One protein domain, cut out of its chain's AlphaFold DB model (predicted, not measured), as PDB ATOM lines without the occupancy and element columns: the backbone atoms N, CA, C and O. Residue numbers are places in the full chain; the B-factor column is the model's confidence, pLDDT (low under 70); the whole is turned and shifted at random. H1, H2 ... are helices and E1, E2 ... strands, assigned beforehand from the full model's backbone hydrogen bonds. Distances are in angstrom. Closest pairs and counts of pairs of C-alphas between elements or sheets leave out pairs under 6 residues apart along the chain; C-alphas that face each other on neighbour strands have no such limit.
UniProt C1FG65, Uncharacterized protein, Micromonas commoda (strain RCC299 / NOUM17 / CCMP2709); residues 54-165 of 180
ATOM      1  N   PRO A  54     184.852 140.233 103.212       71.00
ATOM      2  CA  PRO A  54     184.661 138.784 103.164       71.00
ATOM      3  C   PRO A  54     185.061 138.182 101.809       71.00
ATOM      4  O   PRO A  54     185.531 137.049 101.770       71.00
ATOM      5  N   CYS A  55     184.984 138.939 100.714       70.38
ATOM      6  CA  CYS A  55     185.256 138.442  99.359       70.38
ATOM      7  C   CYS A  55     186.733 138.417  98.986       70.38
ATOM      8  O   CYS A  55     187.108 137.996  97.895       70.38
ATOM      9  N   ARG A  56     187.602 138.829  99.911       73.44
ATOM     10  CA  ARG A  56     189.035 138.586  99.775       73.44
ATOM     11  C   ARG A  56     189.345 137.087  99.756       73.44
ATOM     12  O   ARG A  56     190.335 136.674  99.157       73.44
ATOM     13  N   GLU A  57     188.495 136.282 100.392       73.00
ATOM     14  CA  GLU A  57     188.600 134.831 100.402       73.00
ATOM     15  C   GLU A  57     187.440 134.195  99.617       73.00
ATOM     16  O   GLU A  57     186.288 134.256 100.059       73.00
ATOM     17  N   PRO A  58     187.722 133.499  98.496       70.69
ATOM     18  CA  PRO A  58     186.697 132.827  97.691       70.69
ATOM     19  C   PRO A  58     185.871 131.782  98.455       70.69
ATOM     20  O   PRO A  58     184.752 131.452  98.061       70.69
ATOM     21  N   SER A  59     186.401 131.264  99.567       71.75
ATOM     22  CA  SER A  59     185.717 130.331 100.470       71.75
ATOM     23  C   SER A  59     184.438 130.923 101.071       71.75
ATOM     24  O   SER A  59     183.493 130.187 101.361       71.75
ATOM     25  N   THR A  60     184.354 132.250 101.219       74.25
ATOM     26  CA  THR A  60     183.182 132.913 101.802       74.25
ATOM     27  C   THR A  60     182.076 133.178 100.780       74.25
ATOM     28  O   THR A  60     180.936 133.425 101.178       74.25
ATOM     29  N   HIS A  61     182.363 133.073  99.477       79.62
ATOM     30  CA  HIS A  61     181.367 133.275  98.417       79.62
ATOM     31  C   HIS A  61     180.270 132.212  98.496       79.62
ATOM     32  O   HIS A  61     179.093 132.495  98.283       79.62
ATOM     33  N   HIS A  62     180.640 130.985  98.873       82.44
ATOM     34  CA  HIS A  62     179.675 129.913  99.088       82.44
ATOM     35  C   HIS A  62     178.659 130.277 100.174       82.44
ATOM     36  O   HIS A  62     177.456 130.124  99.973       82.44
ATOM     37  N   LYS A  63     179.135 130.863 101.277       82.88
ATOM     38  CA  LYS A  63     178.290 131.324 102.382       82.88
ATOM     39  C   LYS A  63     177.313 132.417 101.939       82.88
ATOM     40  O   LYS A  63     176.162 132.410 102.368       82.88
ATOM     41  N   ALA A  64     177.738 133.319 101.052       84.12
ATOM     42  CA  ALA A  64     176.855 134.323 100.456       84.12
ATOM     43  C   ALA A  64     175.692 133.667  99.698       84.12
ATOM     44  O   ALA A  64     174.530 134.037  99.881       84.12
ATOM     45  N   TRP A  65     175.999 132.645  98.893       86.25
ATOM     46  CA  TRP A  65     174.994 131.913  98.124       86.25
ATOM     47  C   TRP A  65     174.049 131.107  98.995       86.25
ATOM     48  O   TRP A  65     172.848 131.109  98.740       86.25
ATOM     49  N   GLU A  66     174.554 130.450 100.035       85.94
ATOM     50  CA  GLU A  66     173.705 129.740 100.987       85.94
ATOM     51  C   GLU A  66     172.722 130.688 101.675       85.94
ATOM     52  O   GLU A  66     171.537 130.373 101.769       85.94
ATOM     53  N   MET A  67     173.181 131.872 102.091       87.19
ATOM     54  CA  MET A  67     172.316 132.880 102.704       87.19
ATOM     55  C   MET A  67     171.247 133.390 101.732       87.19
ATOM     56  O   MET A  67     170.081 133.492 102.113       87.19
ATOM     57  N   LEU A  68     171.612 133.659 100.474       86.19
ATOM     58  CA  LEU A  68     170.661 134.087  99.444       86.19
ATOM     59  C   LEU A  68     169.621 133.011  99.136       86.19
ATOM     60  O   LEU A  68     168.430 133.300  99.077       86.19
ATOM     61  N   LEU A  69     170.049 131.757  98.989       85.00
ATOM     62  CA  LEU A  69     169.143 130.638  98.733       85.00
ATOM     63  C   LEU A  69     168.237 130.344  99.935       85.00
ATOM     64  O   LEU A  69     167.075 129.978  99.749       85.00
ATOM     65  N   ALA A  70     168.742 130.496 101.161       86.31
ATOM     66  CA  ALA A  70     167.944 130.345 102.372       86.31
ATOM     67  C   ALA A  70     166.863 131.431 102.466       86.31
ATOM     68  O   ALA A  70     165.696 131.108 102.702       86.31
ATOM     69  N   GLU A  71     167.221 132.692 102.213       86.12
ATOM     70  CA  GLU A  71     166.258 133.795 102.198       86.12
ATOM     71  C   GLU A  71     165.212 133.611 101.097       86.12
ATOM     72  O   GLU A  71     164.014 133.759 101.347       86.12
ATOM     73  N   ARG A  72     165.641 133.191  99.902       80.38
ATOM     74  CA  ARG A  72     164.741 132.866  98.796       80.38
ATOM     75  C   ARG A  72     163.659 131.877  99.212       80.38
ATOM     76  O   ARG A  72     162.468 132.124  99.027       80.38
ATOM     77  N   ARG A  73     164.074 130.749  99.798       81.88
ATOM     78  CA  ARG A  73     163.165 129.690 100.261       81.88
ATOM     79  C   ARG A  73     162.200 130.210 101.323       81.88
ATOM     80  O   ARG A  73     161.021 129.866 101.281       81.88
ATOM     81  N   ARG A  74     162.683 131.058 102.237       84.31
ATOM     82  CA  ARG A  74     161.864 131.691 103.279       84.31
ATOM     83  C   ARG A  74     160.744 132.536 102.666       84.31
ATOM     84  O   ARG A  74     159.582 132.327 102.995       84.31
ATOM     85  N   ARG A  75     161.076 133.421 101.723       80.00
ATOM     86  CA  ARG A  75     160.120 134.326 101.054       80.00
ATOM     87  C   ARG A  75     159.106 133.579 100.189       80.00
ATOM     88  O   ARG A  75     157.919 133.895 100.219       80.00
ATOM     89  N   ILE A  76     159.552 132.558  99.456       78.69
ATOM     90  CA  ILE A  76     158.652 131.669  98.705       78.69
ATOM     91  C   ILE A  76     157.660 130.995  99.662       78.69
ATOM     92  O   ILE A  76     156.460 130.988  99.396       78.69
ATOM     93  N   GLY A  77     158.143 130.493 100.804       78.94
ATOM     94  CA  GLY A  77     157.299 129.912 101.849       78.94
ATOM     95  C   GLY A  77     156.249 130.889 102.387       78.94
ATOM     96  O   GLY A  77     155.078 130.532 102.489       78.94
ATOM     97  N   GLU A  78     156.640 132.134 102.666       82.31
ATOM     98  CA  GLU A  78     155.732 133.187 103.145       82.31
ATOM     99  C   GLU A  78     154.642 133.537 102.123       82.31
ATOM    100  O   GLU A  78     153.467 133.645 102.484       82.31
ATOM    101  N   ARG A  79     154.999 133.667 100.838       74.12
ATOM    102  CA  ARG A  79     154.011 133.907  99.774       74.12
ATOM    103  C   ARG A  79     153.055 132.736  99.613       74.12
ATOM    104  O   ARG A  79     151.848 132.945  99.565       74.12
ATOM    105  N   ASN A  80     153.578 131.512  99.578       72.31
ATOM    106  CA  ASN A  80     152.754 130.320  99.415       72.31
ATOM    107  C   ASN A  80     151.786 130.153 100.593       72.31
ATOM    108  O   ASN A  80     150.619 129.842 100.374       72.31
ATOM    109  N   ALA A  81     152.215 130.433 101.828       76.88
ATOM    110  CA  ALA A  81     151.327 130.428 102.993       76.88
ATOM    111  C   ALA A  81     150.181 131.448 102.857       76.88
ATOM    112  O   ALA A  81     149.028 131.145 103.178       76.88
ATOM    113  N   LYS A  82     150.476 132.639 102.324       76.56
ATOM    114  CA  LYS A  82     149.474 133.675 102.054       76.56
ATOM    115  C   LYS A  82     148.506 133.264 100.939       76.56
ATOM    116  O   LYS A  82     147.301 133.454 101.079       76.56
ATOM    117  N   ASP A  83     148.991 132.653  99.866       67.75
ATOM    118  CA  ASP A  83     148.140 132.221  98.751       67.75
ATOM    119  C   ASP A  83     147.253 131.018  99.111       67.75
ATOM    120  O   ASP A  83     146.093 130.968  98.695       67.75
ATOM    121  N   VAL A  84     147.746 130.095  99.948       67.69
ATOM    122  CA  VAL A  84     146.945 128.998 100.523       67.69
ATOM    123  C   VAL A  84     145.787 129.550 101.352       67.69
ATOM    124  O   VAL A  84     144.663 129.071 101.214       67.69
ATOM    125  N   SER A  85     146.023 130.598 102.150       65.62
ATOM    126  CA  SER A  85     144.956 131.241 102.933       65.62
ATOM    127  C   SER A  85     143.854 131.874 102.070       65.62
ATOM    128  O   SER A  85     142.717 131.990 102.519       65.62
ATOM    129  N   ASN A  86     144.161 132.207 100.811       67.56
ATOM    130  CA  ASN A  86     143.228 132.802  99.853       67.56
ATOM    131  C   ASN A  86     142.568 131.776  98.908       67.56
ATOM    132  O   ASN A  86     141.874 132.184  97.978       67.56
ATOM    133  N   LEU A  87     142.787 130.464  99.108       68.25
ATOM    134  CA  LEU A  87     142.243 129.367  98.282       68.25
ATOM    135  C   LEU A  87     142.513 129.508  96.768       68.25
ATOM    136  O   LEU A  87     141.827 128.903  95.940       68.25
ATOM    137  N   ASN A  88     143.531 130.277  96.371       70.56
ATOM    138  CA  ASN A  88     143.801 130.565  94.967       70.56
ATOM    139  C   ASN A  88     144.770 129.531  94.371       70.56
ATOM    140  O   ASN A  88     145.959 129.771  94.177       70.56
ATOM    141  N   VAL A  89     144.248 128.334  94.093       72.25
ATOM    142  CA  VAL A  89     145.032 127.178  93.615       72.25
ATOM    143  C   VAL A  89     145.777 127.479  92.306       72.25
ATOM    144  O   VAL A  89     146.900 127.019  92.108       72.25
ATOM    145  N   ILE A  90     145.195 128.297  91.422       72.81
ATOM    146  CA  ILE A  90     145.818 128.675  90.146       72.81
ATOM    147  C   ILE A  90     147.027 129.591  90.376       72.81
ATOM    148  O   ILE A  90     148.057 129.407  89.723       72.81
ATOM    149  N   SER A  91     146.943 130.546  91.313       67.88
ATOM    150  CA  SER A  91     148.102 131.386  91.647       67.88
ATOM    151  C   SER A  91     149.200 130.571  92.322       67.88
ATOM    152  O   SER A  91     150.361 130.740  91.971       67.88
ATOM    153  N   LEU A  92     148.842 129.623  93.194       70.56
ATOM    154  CA  LEU A  92     149.781 128.690  93.823       70.56
ATOM    155  C   LEU A  92     150.567 127.868  92.803       70.56
ATOM    156  O   LEU A  92     151.790 127.806  92.884       70.56
ATOM    157  N   ILE A  93     149.886 127.266  91.822       74.56
ATOM    158  CA  ILE A  93     150.545 126.464  90.782       74.56
ATOM    159  C   ILE A  93     151.446 127.351  89.918       74.56
ATOM    160  O   ILE A  93     152.597 126.997  89.672       74.56
ATOM    161  N   LYS A  94     150.963 128.526  89.494       74.62
ATOM    162  CA  LYS A  94     151.758 129.466  88.691       74.62
ATOM    163  C   LYS A  94     153.002 129.948  89.445       74.62
ATOM    164  O   LYS A  94     154.085 129.993  88.865       74.62
ATOM    165  N   ASN A  95     152.857 130.264  90.730       68.00
ATOM    166  CA  ASN A  95     153.953 130.707  91.585       68.00
ATOM    167  C   ASN A  95     154.956 129.575  91.820       68.00
ATOM    168  O   ASN A  95     156.144 129.787  91.620       68.00
ATOM    169  N   ALA A  96     154.494 128.357  92.114       68.50
ATOM    170  CA  ALA A  96     155.362 127.192  92.274       68.50
ATOM    171  C   ALA A  96     156.159 126.862  90.997       68.50
ATOM    172  O   ALA A  96     157.342 126.533  91.080       68.50
ATOM    173  N   VAL A  97     155.541 126.983  89.815       72.75
ATOM    174  CA  VAL A  97     156.225 126.787  88.527       72.75
ATOM    175  C   VAL A  97     157.258 127.887  88.287       72.75
ATOM    176  O   VAL A  97     158.408 127.564  88.006       72.75
ATOM    177  N   ASN A  98     156.905 129.164  88.459       67.50
ATOM    178  CA  ASN A  98     157.866 130.266  88.308       67.50
ATOM    179  C   ASN A  98     159.017 130.181  89.316       67.50
ATOM    180  O   ASN A  98     160.161 130.471  88.974       67.50
ATOM    181  N   ASP A  99     158.735 129.747  90.540       65.19
ATOM    182  CA  ASP A  99     159.740 129.588  91.584       65.19
ATOM    183  C   ASP A  99     160.682 128.425  91.276       65.19
ATOM    184  O   ASP A  99     161.890 128.570  91.440       65.19
ATOM    185  N   THR A 100     160.164 127.306  90.761       65.38
ATOM    186  CA  THR A 100     160.976 126.152  90.345       65.38
ATOM    187  C   THR A 100     161.836 126.497  89.130       65.38
ATOM    188  O   THR A 100     163.042 126.252  89.136       65.38
ATOM    189  N   THR A 101     161.249 127.134  88.115       61.62
ATOM    190  CA  THR A 101     161.971 127.593  86.923       61.62
ATOM    191  C   THR A 101     163.038 128.618  87.292       61.62
ATOM    192  O   THR A 101     164.177 128.496  86.846       61.62
ATOM    193  N   GLY A 102     162.730 129.579  88.163       59.19
ATOM    194  CA  GLY A 102     163.698 130.555  88.663       59.19
ATOM    195  C   GLY A 102     164.792 129.933  89.541       59.19
ATOM    196  O   GLY A 102     165.890 130.483  89.629       59.19
ATOM    197  N   LEU A 103     164.525 128.803  90.207       61.31
ATOM    198  CA  LEU A 103     165.525 128.054  90.981       61.31
ATOM    199  C   LEU A 103     166.556 127.378  90.076       61.31
ATOM    200  O   LEU A 103     167.720 127.252  90.454       61.31
ATOM    201  N   ILE A 104     166.110 126.947  88.896       60.81
ATOM    202  CA  ILE A 104     166.908 126.223  87.903       60.81
ATOM    203  C   ILE A 104     167.644 127.192  86.965       60.81
ATOM    204  O   ILE A 104     168.774 126.914  86.575       60.81
ATOM    205  N   SER A 105     167.025 128.323  86.620       65.00
ATOM    206  CA  SER A 105     167.533 129.274  85.615       65.00
ATOM    207  C   SER A 105     168.223 130.517  86.185       65.00
ATOM    208  O   SER A 105     168.902 131.209  85.434       65.00
ATOM    209  N   GLY A 106     168.073 130.809  87.484       69.88
ATOM    210  CA  GLY A 106     168.611 132.032  88.080       69.88
ATOM    211  C   GLY A 106     170.137 132.118  87.982       69.88
ATOM    212  O   GLY A 106     170.853 131.282  88.545       69.88
ATOM    213  N   GLN A 107     170.640 133.148  87.303       80.44
ATOM    214  CA  GLN A 107     172.067 133.410  87.187       80.44
ATOM    215  C   GLN A 107     172.580 134.015  88.497       80.44
ATOM    216  O   GLN A 107     172.086 135.026  88.987       80.44
ATOM    217  N   ARG A 108     173.598 133.391  89.091       84.69
ATOM    218  CA  ARG A 108     174.255 133.925  90.291       84.69
ATOM    219  C   ARG A 108     175.241 134.997  89.861       84.69
ATOM    220  O   ARG A 108     176.195 134.690  89.147       84.69
ATOM    221  N   VAL A 109     175.022 136.228  90.303       84.69
ATOM    222  CA  VAL A 109     175.879 137.362  89.964       84.69
ATOM    223  C   VAL A 109     176.532 137.895  91.225       84.69
ATOM    224  O   VAL A 109     175.855 138.220  92.199       84.69
ATOM    225  N   MET A 110     177.859 137.998  91.199       84.88
ATOM    226  CA  MET A 110     178.639 138.604  92.272       84.88
ATOM    227  C   MET A 110     179.504 139.724  91.730       84.88
ATOM    228  O   MET A 110     180.098 139.593  90.660       84.88
ATOM    229  N   CYS A 111     179.585 140.813  92.481       84.00
ATOM    230  CA  CYS A 111     180.450 141.931  92.174       84.00
ATOM    231  C   CYS A 111     181.274 142.282  93.405       84.00
ATOM    232  O   CYS A 111     180.728 142.631  94.457       84.00
ATOM    233  N   ASP A 112     182.589 142.221  93.232       82.19
ATOM    234  CA  ASP A 112     183.560 142.500  94.277       82.19
ATOM    235  C   ASP A 112     184.130 143.904  94.132       82.19
ATOM    236  O   ASP A 112     184.676 144.271  93.090       82.19
ATOM    237  N   PHE A 113     184.020 144.688  95.201       80.50
ATOM    238  CA  PHE A 113     184.693 145.974  95.340       80.50
ATOM    239  C   PHE A 113     185.794 145.849  96.385       80.50
ATOM    240  O   PHE A 113     185.890 144.878  97.130       80.50
ATOM    241  N   VAL A 114     186.637 146.877  96.466       78.38
ATOM    242  CA  VAL A 114     187.789 146.900  97.377       78.38
ATOM    243  C   VAL A 114     187.365 146.771  98.848       78.38
ATOM    244  O   VAL A 114     188.024 146.079  99.619       78.38
ATOM    245  N   PHE A 115     186.247 147.392  99.239       78.75
ATOM    246  CA  PHE A 115     185.817 147.499 100.644       78.75
ATOM    247  C   PHE A 115     184.513 146.764 100.973       78.75
ATOM    248  O   PHE A 115     184.152 146.646 102.142       78.75
ATOM    249  N   PHE A 116     183.781 146.320  99.959       81.94
ATOM    250  CA  PHE A 116     182.513 145.620 100.101       81.94
ATOM    251  C   PHE A 116     182.267 144.778  98.855       81.94
ATOM    252  O   PHE A 116     182.894 144.998  97.823       81.94
ATOM    253  N   SER A 117     181.308 143.873  98.919       84.38
ATOM    254  CA  SER A 117     180.846 143.140  97.745       84.38
ATOM    255  C   SER A 117     179.355 142.944  97.797       84.38
ATOM    256  O   SER A 117     178.758 142.948  98.874       84.38
ATOM    257  N   PHE A 118     178.757 142.727  96.636       87.25
ATOM    258  CA  PHE A 118     177.362 142.341  96.562       87.25
ATOM    259  C   PHE A 118     177.162 141.101  95.705       87.25
ATOM    260  O   PHE A 118     177.843 140.874  94.708       87.25
ATOM    261  N   ALA A 119     176.198 140.302  96.125       87.38
ATOM    262  CA  ALA A 119     175.797 139.057  95.510       87.38
ATOM    263  C   ALA A 119     174.280 139.099  95.315       87.38
ATOM    264  O   ALA A 119     173.547 139.431  96.247       87.38
ATOM    265  N   TYR A 120     173.795 138.768  94.125       86.81
ATOM    266  CA  TYR A 120     172.366 138.669  93.838       86.81
ATOM    267  C   TYR A 120     172.083 137.508  92.886       86.81
ATOM    268  O   TYR A 120     172.983 136.962  92.243       86.81
ATOM    269  N   ILE A 121     170.822 137.088  92.854       85.06
ATOM    270  CA  ILE A 121     170.337 136.082  91.914       85.06
ATOM    271  C   ILE A 121     169.548 136.841  90.858       85.06
ATOM    272  O   ILE A 121     168.510 137.419  91.162       85.06
ATOM    273  N   ASP A 122     170.058 136.862  89.635       80.38
ATOM    274  CA  ASP A 122     169.331 137.389  88.493       80.38
ATOM    275  C   ASP A 122     168.367 136.308  87.998       80.38
ATOM    276  O   ASP A 122     168.788 135.258  87.502       80.38
ATOM    277  N   SER A 123     167.071 136.496  88.230       74.19
ATOM    278  CA  SER A 123     166.043 135.574  87.757       74.19
ATOM    279  C   SER A 123     164.746 136.310  87.445       74.19
ATOM    280  O   SER A 123     164.457 137.368  87.998       74.19
ATOM    281  N   GLU A 124     163.918 135.705  86.594       67.31
ATOM    282  CA  GLU A 124     162.573 136.209  86.291       67.31
ATOM    283  C   GLU A 124     161.606 136.101  87.488       67.31
ATOM    284  O   GLU A 124     160.470 136.581  87.433       67.31
ATOM    285  N   SER A 125     162.025 135.469  88.592       65.69
ATOM    286  CA  SER A 125     161.232 135.431  89.816       65.69
ATOM    287  C   SER A 125     161.233 136.808  90.470       65.69
ATOM    288  O   SER A 125     162.265 137.298  90.924       65.69
ATOM    289  N   GLY A 126     160.043 137.394  90.619       61.97
ATOM    290  CA  GLY A 126     159.866 138.671  91.319       61.97
ATOM    291  C   GLY A 126     160.357 138.672  92.772       61.97
ATOM    292  O   GLY A 126     160.544 139.741  93.329       61.97
ATOM    293  N   VAL A 127     160.605 137.501  93.376       68.06
ATOM    294  CA  VAL A 127     161.185 137.387  94.724       68.06
ATOM    295  C   VAL A 127     162.657 137.783  94.708       68.06
ATOM    296  O   VAL A 127     163.092 138.537  95.569       68.06
ATOM    297  N   ASP A 128     163.423 137.313  93.724       66.31
ATOM    298  CA  ASP A 128     164.885 137.467  93.705       66.31
ATOM    299  C   ASP A 128     165.325 138.899  93.394       66.31
ATOM    300  O   ASP A 128     166.374 139.337  93.858       66.31
ATOM    301  N   ALA A 129     164.484 139.661  92.691       66.81
ATOM    302  CA  ALA A 129     164.711 141.079  92.427       66.81
ATOM    303  C   ALA A 129     164.610 141.966  93.689       66.81
ATOM    304  O   ALA A 129     165.005 143.134  93.656       66.81
ATOM    305  N   GLU A 130     164.072 141.454  94.802       76.25
ATOM    306  CA  GLU A 130     163.785 142.253  95.999       76.25
ATOM    307  C   GLU A 130     164.929 142.280  97.022       76.25
ATOM    308  O   GLU A 130     164.935 143.153  97.895       76.25
ATOM    309  N   TYR A 131     165.911 141.379  96.932       82.38
ATOM    310  CA  TYR A 131     166.979 141.260  97.927       82.38
ATOM    311  C   TYR A 131     168.337 140.908  97.314       82.38
ATOM    312  O   TYR A 131     168.446 140.283  96.266       82.38
ATOM    313  N   PHE A 132     169.399 141.305  98.005       88.06
ATOM    314  CA  PHE A 132     170.776 140.961  97.663       88.06
ATOM    315  C   PHE A 132     171.581 140.728  98.944       88.06
ATOM    316  O   PHE A 132     171.197 141.163 100.031       88.06
ATOM    317  N   ALA A 133     172.701 140.024  98.838       88.69
ATOM    318  CA  ALA A 133     173.635 139.843  99.932       88.69
ATOM    319  C   ALA A 133     174.747 140.881  99.815       88.69
ATOM    320  O   ALA A 133     175.405 140.980  98.784       88.69
ATOM    321  N   LEU A 134     174.959 141.641 100.881       88.25
ATOM    322  CA  LEU A 134     176.056 142.582 101.039       88.25
ATOM    323  C   LEU A 134     177.122 141.954 101.938       88.25
ATOM    324  O   LEU A 134     176.841 141.563 103.074       88.25
ATOM    325  N   GLY A 135     178.341 141.864 101.423       85.88
ATOM    326  CA  GLY A 135     179.524 141.434 102.149       85.88
ATOM    327  C   GLY A 135     180.333 142.647 102.587       85.88
ATOM    328  O   GLY A 135     180.821 143.396 101.747       85.88
ATOM    329  N   ALA A 136     180.480 142.847 103.895       80.19
ATOM    330  CA  ALA A 136     181.354 143.869 104.467       80.19
ATOM    331  C   ALA A 136     181.755 143.482 105.897       80.19
ATOM    332  O   ALA A 136     181.012 142.785 106.595       80.19
ATOM    333  N   MET A 137     182.917 143.956 106.356       76.81
ATOM    334  CA  MET A 137     183.381 143.774 107.741       76.81
ATOM    335  C   MET A 137     183.346 142.309 108.236       76.81
ATOM    336  O   MET A 137     182.958 142.022 109.364       76.81
ATOM    337  N   GLY A 138     183.701 141.360 107.373       75.00
ATOM    338  CA  GLY A 138     183.857 139.941 107.677       75.00
ATOM    339  C   GLY A 138     182.539 139.175 107.707       75.00
ATOM    340  O   GLY A 138     182.513 138.002 108.075       75.00
ATOM    341  N   SER A 139     181.430 139.816 107.334       82.81
ATOM    342  CA  SER A 139     180.105 139.207 107.387       82.81
ATOM    343  C   SER A 139     179.302 139.451 106.117       82.81
ATOM    344  O   SER A 139     179.447 140.474 105.451       82.81
ATOM    345  N   TRP A 140     178.427 138.496 105.819       87.69
ATOM    346  CA  TRP A 140     177.404 138.615 104.792       87.69
ATOM    347  C   TRP A 140     176.075 138.964 105.449       87.69
ATOM    348  O   TRP A 140     175.718 138.404 106.490       87.69
ATOM    349  N   ARG A 141     175.342 139.896 104.850       88.62
ATOM    350  CA  ARG A 141     174.022 140.329 105.309       88.62
ATOM    351  C   ARG A 141     173.073 140.401 104.128       88.62
ATOM    352  O   ARG A 141     173.439 140.919 103.084       88.62
ATOM    353  N   ILE A 142     171.856 139.904 104.311       89.56
ATOM    354  CA  ILE A 142     170.783 140.089 103.337       89.56
ATOM    355  C   ILE A 142     170.206 141.490 103.514       89.56
ATOM    356  O   ILE A 142     169.887 141.893 104.633       89.56
ATOM    357  N   VAL A 143     170.086 142.220 102.413       87.75
ATOM    358  CA  VAL A 143     169.543 143.575 102.367       87.75
ATOM    359  C   VAL A 143     168.452 143.626 101.306       87.75
ATOM    360  O   VAL A 143     168.622 143.126 100.196       87.75
ATOM    361  N   GLU A 144     167.326 144.245 101.648       85.75
ATOM    362  CA  GLU A 144     166.247 144.494 100.695       85.75
ATOM    363  C   GLU A 144     166.586 145.688  99.791       85.75
ATOM    364  O   GLU A 144     167.039 146.742 100.255       85.75
ATOM    365  N   MET A 145     166.289 145.562  98.498       77.75
ATOM    366  CA  MET A 145     166.470 146.624  97.501       77.75
ATOM    367  C   MET A 145     165.720 147.909  97.877       77.75
ATOM    368  O   MET A 145     166.199 149.009  97.599       77.75
ATOM    369  N   ALA A 146     164.576 147.802  98.563       78.25
ATOM    370  CA  ALA A 146     163.817 148.956  99.046       78.25
ATOM    371  C   ALA A 146     164.606 149.794 100.071       78.25
ATOM    372  O   ALA A 146     164.597 151.027 100.008       78.25
ATOM    373  N   VAL A 147     165.329 149.134 100.981       78.38
ATOM    374  CA  VAL A 147     166.172 149.800 101.984       78.38
ATOM    375  C   VAL A 147     167.353 150.480 101.303       78.38
ATOM    376  O   VAL A 147     167.626 151.649 101.580       78.38
ATOM    377  N   LEU A 148     168.005 149.796 100.357       75.94
ATOM    378  CA  LEU A 148     169.107 150.380  99.595       75.94
ATOM    379  C   LEU A 148     168.645 151.593  98.780       75.94
ATOM    380  O   LEU A 148     169.299 152.630  98.818       75.94
ATOM    381  N   ARG A 149     167.494 151.508  98.103       78.38
ATOM    382  CA  ARG A 149     166.923 152.624  97.336       78.38
ATOM    383  C   ARG A 149     166.652 153.834  98.228       78.38
ATOM    384  O   ARG A 149     166.942 154.954  97.821       78.38
ATOM    385  N   ARG A 150     166.142 153.616  99.445       80.81
ATOM    386  CA  ARG A 150     165.910 154.686 100.427       80.81
ATOM    387  C   ARG A 150     167.214 155.308 100.922       80.81
ATOM    388  O   ARG A 150     167.285 156.525 101.073       80.81
ATOM    389  N   LEU A 151     168.236 154.499 101.189       75.50
ATOM    390  CA  LEU A 151     169.548 154.998 101.610       75.50
ATOM    391  C   LEU A 151     170.238 155.765 100.482       75.50
ATOM    392  O   LEU A 151     170.731 156.860 100.719       75.50
ATOM    393  N   ALA A 152     170.211 155.237  99.259       76.62
ATOM    394  CA  ALA A 152     170.778 155.881  98.083       76.62
ATOM    395  C   ALA A 152     170.072 157.204  97.767       76.62
ATOM    396  O   ALA A 152     170.745 158.195  97.510       76.62
ATOM    397  N   SER A 153     168.738 157.256  97.850       78.69
ATOM    398  CA  SER A 153     168.000 158.505  97.645       78.69
ATOM    399  C   SER A 153     168.281 159.525  98.749       78.69
ATOM    400  O   SER A 153     168.499 160.694  98.452       78.69
ATOM    401  N   SER A 154     168.348 159.089 100.011       73.69
ATOM    402  CA  SER A 154     168.695 159.960 101.145       73.69
ATOM    403  C   SER A 154     170.123 160.495 101.033       73.69
ATOM    404  O   SER A 154     170.370 161.665 101.310       73.69
ATOM    405  N   PHE A 155     171.059 159.653 100.593       71.81
ATOM    406  CA  PHE A 155     172.447 160.040 100.376       71.81
ATOM    407  C   PHE A 155     172.587 160.998  99.193       71.81
ATOM    408  O   PHE A 155     173.255 162.014  99.336       71.81
ATOM    409  N   ALA A 156     171.919 160.733  98.068       70.62
ATOM    410  CA  ALA A 156     171.902 161.631  96.914       70.62
ATOM    411  C   ALA A 156     171.328 163.009  97.279       70.62
ATOM    412  O   ALA A 156     171.969 164.020  97.019       70.62
ATOM    413  N   MET A 157     170.197 163.050  97.996       73.00
ATOM    414  CA  MET A 157     169.619 164.303  98.502       73.00
ATOM    415  C   MET A 157     170.574 165.045  99.452       73.00
ATOM    416  O   MET A 157     170.685 166.268  99.389       73.00
ATOM    417  N   GLY A 158     171.287 164.323 100.322       68.25
ATOM    418  CA  GLY A 158     172.299 164.911 101.204       68.25
ATOM    419  C   GLY A 158     173.525 165.435 100.448       68.25
ATOM    420  O   GLY A 158     174.061 166.483 100.805       68.25
ATOM    421  N   LEU A 159     173.946 164.744  99.386       62.44
ATOM    422  CA  LEU A 159     175.072 165.142  98.545       62.44
ATOM    423  C   LEU A 159     174.737 166.386  97.710       62.44
ATOM    424  O   LEU A 159     175.549 167.305  97.657       62.44
ATOM    425  N   ASP A 160     173.529 166.464  97.149       66.19
ATOM    426  CA  ASP A 160     173.032 167.648  96.434       66.19
ATOM    427  C   ASP A 160     172.908 168.864  97.375       66.19
ATOM    428  O   ASP A 160     173.243 169.997  97.011       66.19
ATOM    429  N   GLY A 161     172.513 168.632  98.632       57.34
ATOM    430  CA  GLY A 161     172.488 169.662  99.674       57.34
ATOM    431  C   GLY A 161     173.881 170.152 100.092       57.34
ATOM    432  O   GLY A 161     174.055 171.328 100.401       57.34
ATOM    433  N   MET A 162     174.900 169.287 100.067       54.19
ATOM    434  CA  MET A 162     176.286 169.694 100.337       54.19
ATOM    435  C   MET A 162     176.945 170.362  99.123       54.19
ATOM    436  O   MET A 162     177.705 171.314  99.291       54.19
ATOM    437  N   ALA A 163     176.639 169.913  97.904       53.78
ATOM    438  CA  ALA A 163     177.147 170.508  96.669       53.78
ATOM    439  C   ALA A 163     176.614 171.935  96.444       53.78
ATOM    440  O   ALA A 163     177.361 172.800  95.989       53.78
ATOM    441  N   SER A 164     175.366 172.211  96.838       51.62
ATOM    442  CA  SER A 164     174.778 173.560  96.799       51.62
ATOM    443  C   SER A 164     175.273 174.502  97.908       51.62
ATOM    444  O   SER A 164     175.131 175.712  97.775       51.62
ATOM    445  N   GLY A 165     175.899 173.983  98.972       49.16
ATOM    446  CA  GLY A 165     176.444 174.781 100.082       49.16
ATOM    447  C   GLY A 165     177.939 175.124  99.992       49.16
ATOM    448  O   GLY A 165     178.427 175.917 100.793       49.16
TER     449      GLY A 165
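AT A GLANCE: This is residues 54 to 165 of the 180 residues of an uncharacterized protein of Micromonas commoda (strain RCC299 / NOUM17 / CCMP2709) (UniProt C1FG65). A twisted four-stranded sheet has the first half of a long helix, H1, packed over one face; H1 runs on past the sheet and folds back through H2 as a helical hairpin. From the end of the sheet's last strand, E4, H3 leaves as an arm; residues 149 to 165, of which 149 to 163 belong to H3, stick out free of the rest. The printed part has 112 residues, with named elements in the order H1 H2 E1 E2 E3 E4 H3; the sheet, E1 E2 E3 E4, is antiparallel throughout and the class is mixed. It is loose, with a radius of gyration of the C-alphas of 17.2 A and spans of 56 by 38 by 19 A.

IN THESE COORDINATES: H1, residues 59 to 85, begins at C-alpha 59 (185.717, 130.331, 100.470) and is 40.8 A long; H2, residues 89 to 105, is 24.0 A. The strands are E1, 107 to 112, E2, 117 to 122, E3, 131 to 136, and E4, 139 to 144. H3, residues 145 to 163, is 26.2 A and ends at C-alpha 163 (177.147, 170.508, 96.669).

HOW THE PARTS SIT: The strands form a meander, each the antiparallel neighbour of the one before: N 109 and O 120 are 2.9 A apart, N 119 and O 133 2.9 A, N 134 and O 141 2.8 A. H1 is on the sheet at a height of 8.6 A, over E2 and E3. H1 touches H2 with residues 76 to 84 alone, the closest C-alphas being Asp 83 and Leu 92, 6.3 A, at a shallow tilt of 11 degrees, opposite ways. H2 and H3 only graze the sheet; H3 is apart from H1 and H2. O i to N i+4 pairs are within hydrogen-bond range throughout H2 and H3, and 22 of 23 in H1.

THE WHOLE: The C-alphas farthest apart, Val 89 and Gly 165, are 57.4 A apart. The printed part has no cut and no long link. Mean pLDDT of the printed part is 75.4; residues 98 to 106 and 158 to 165 are among those under 70.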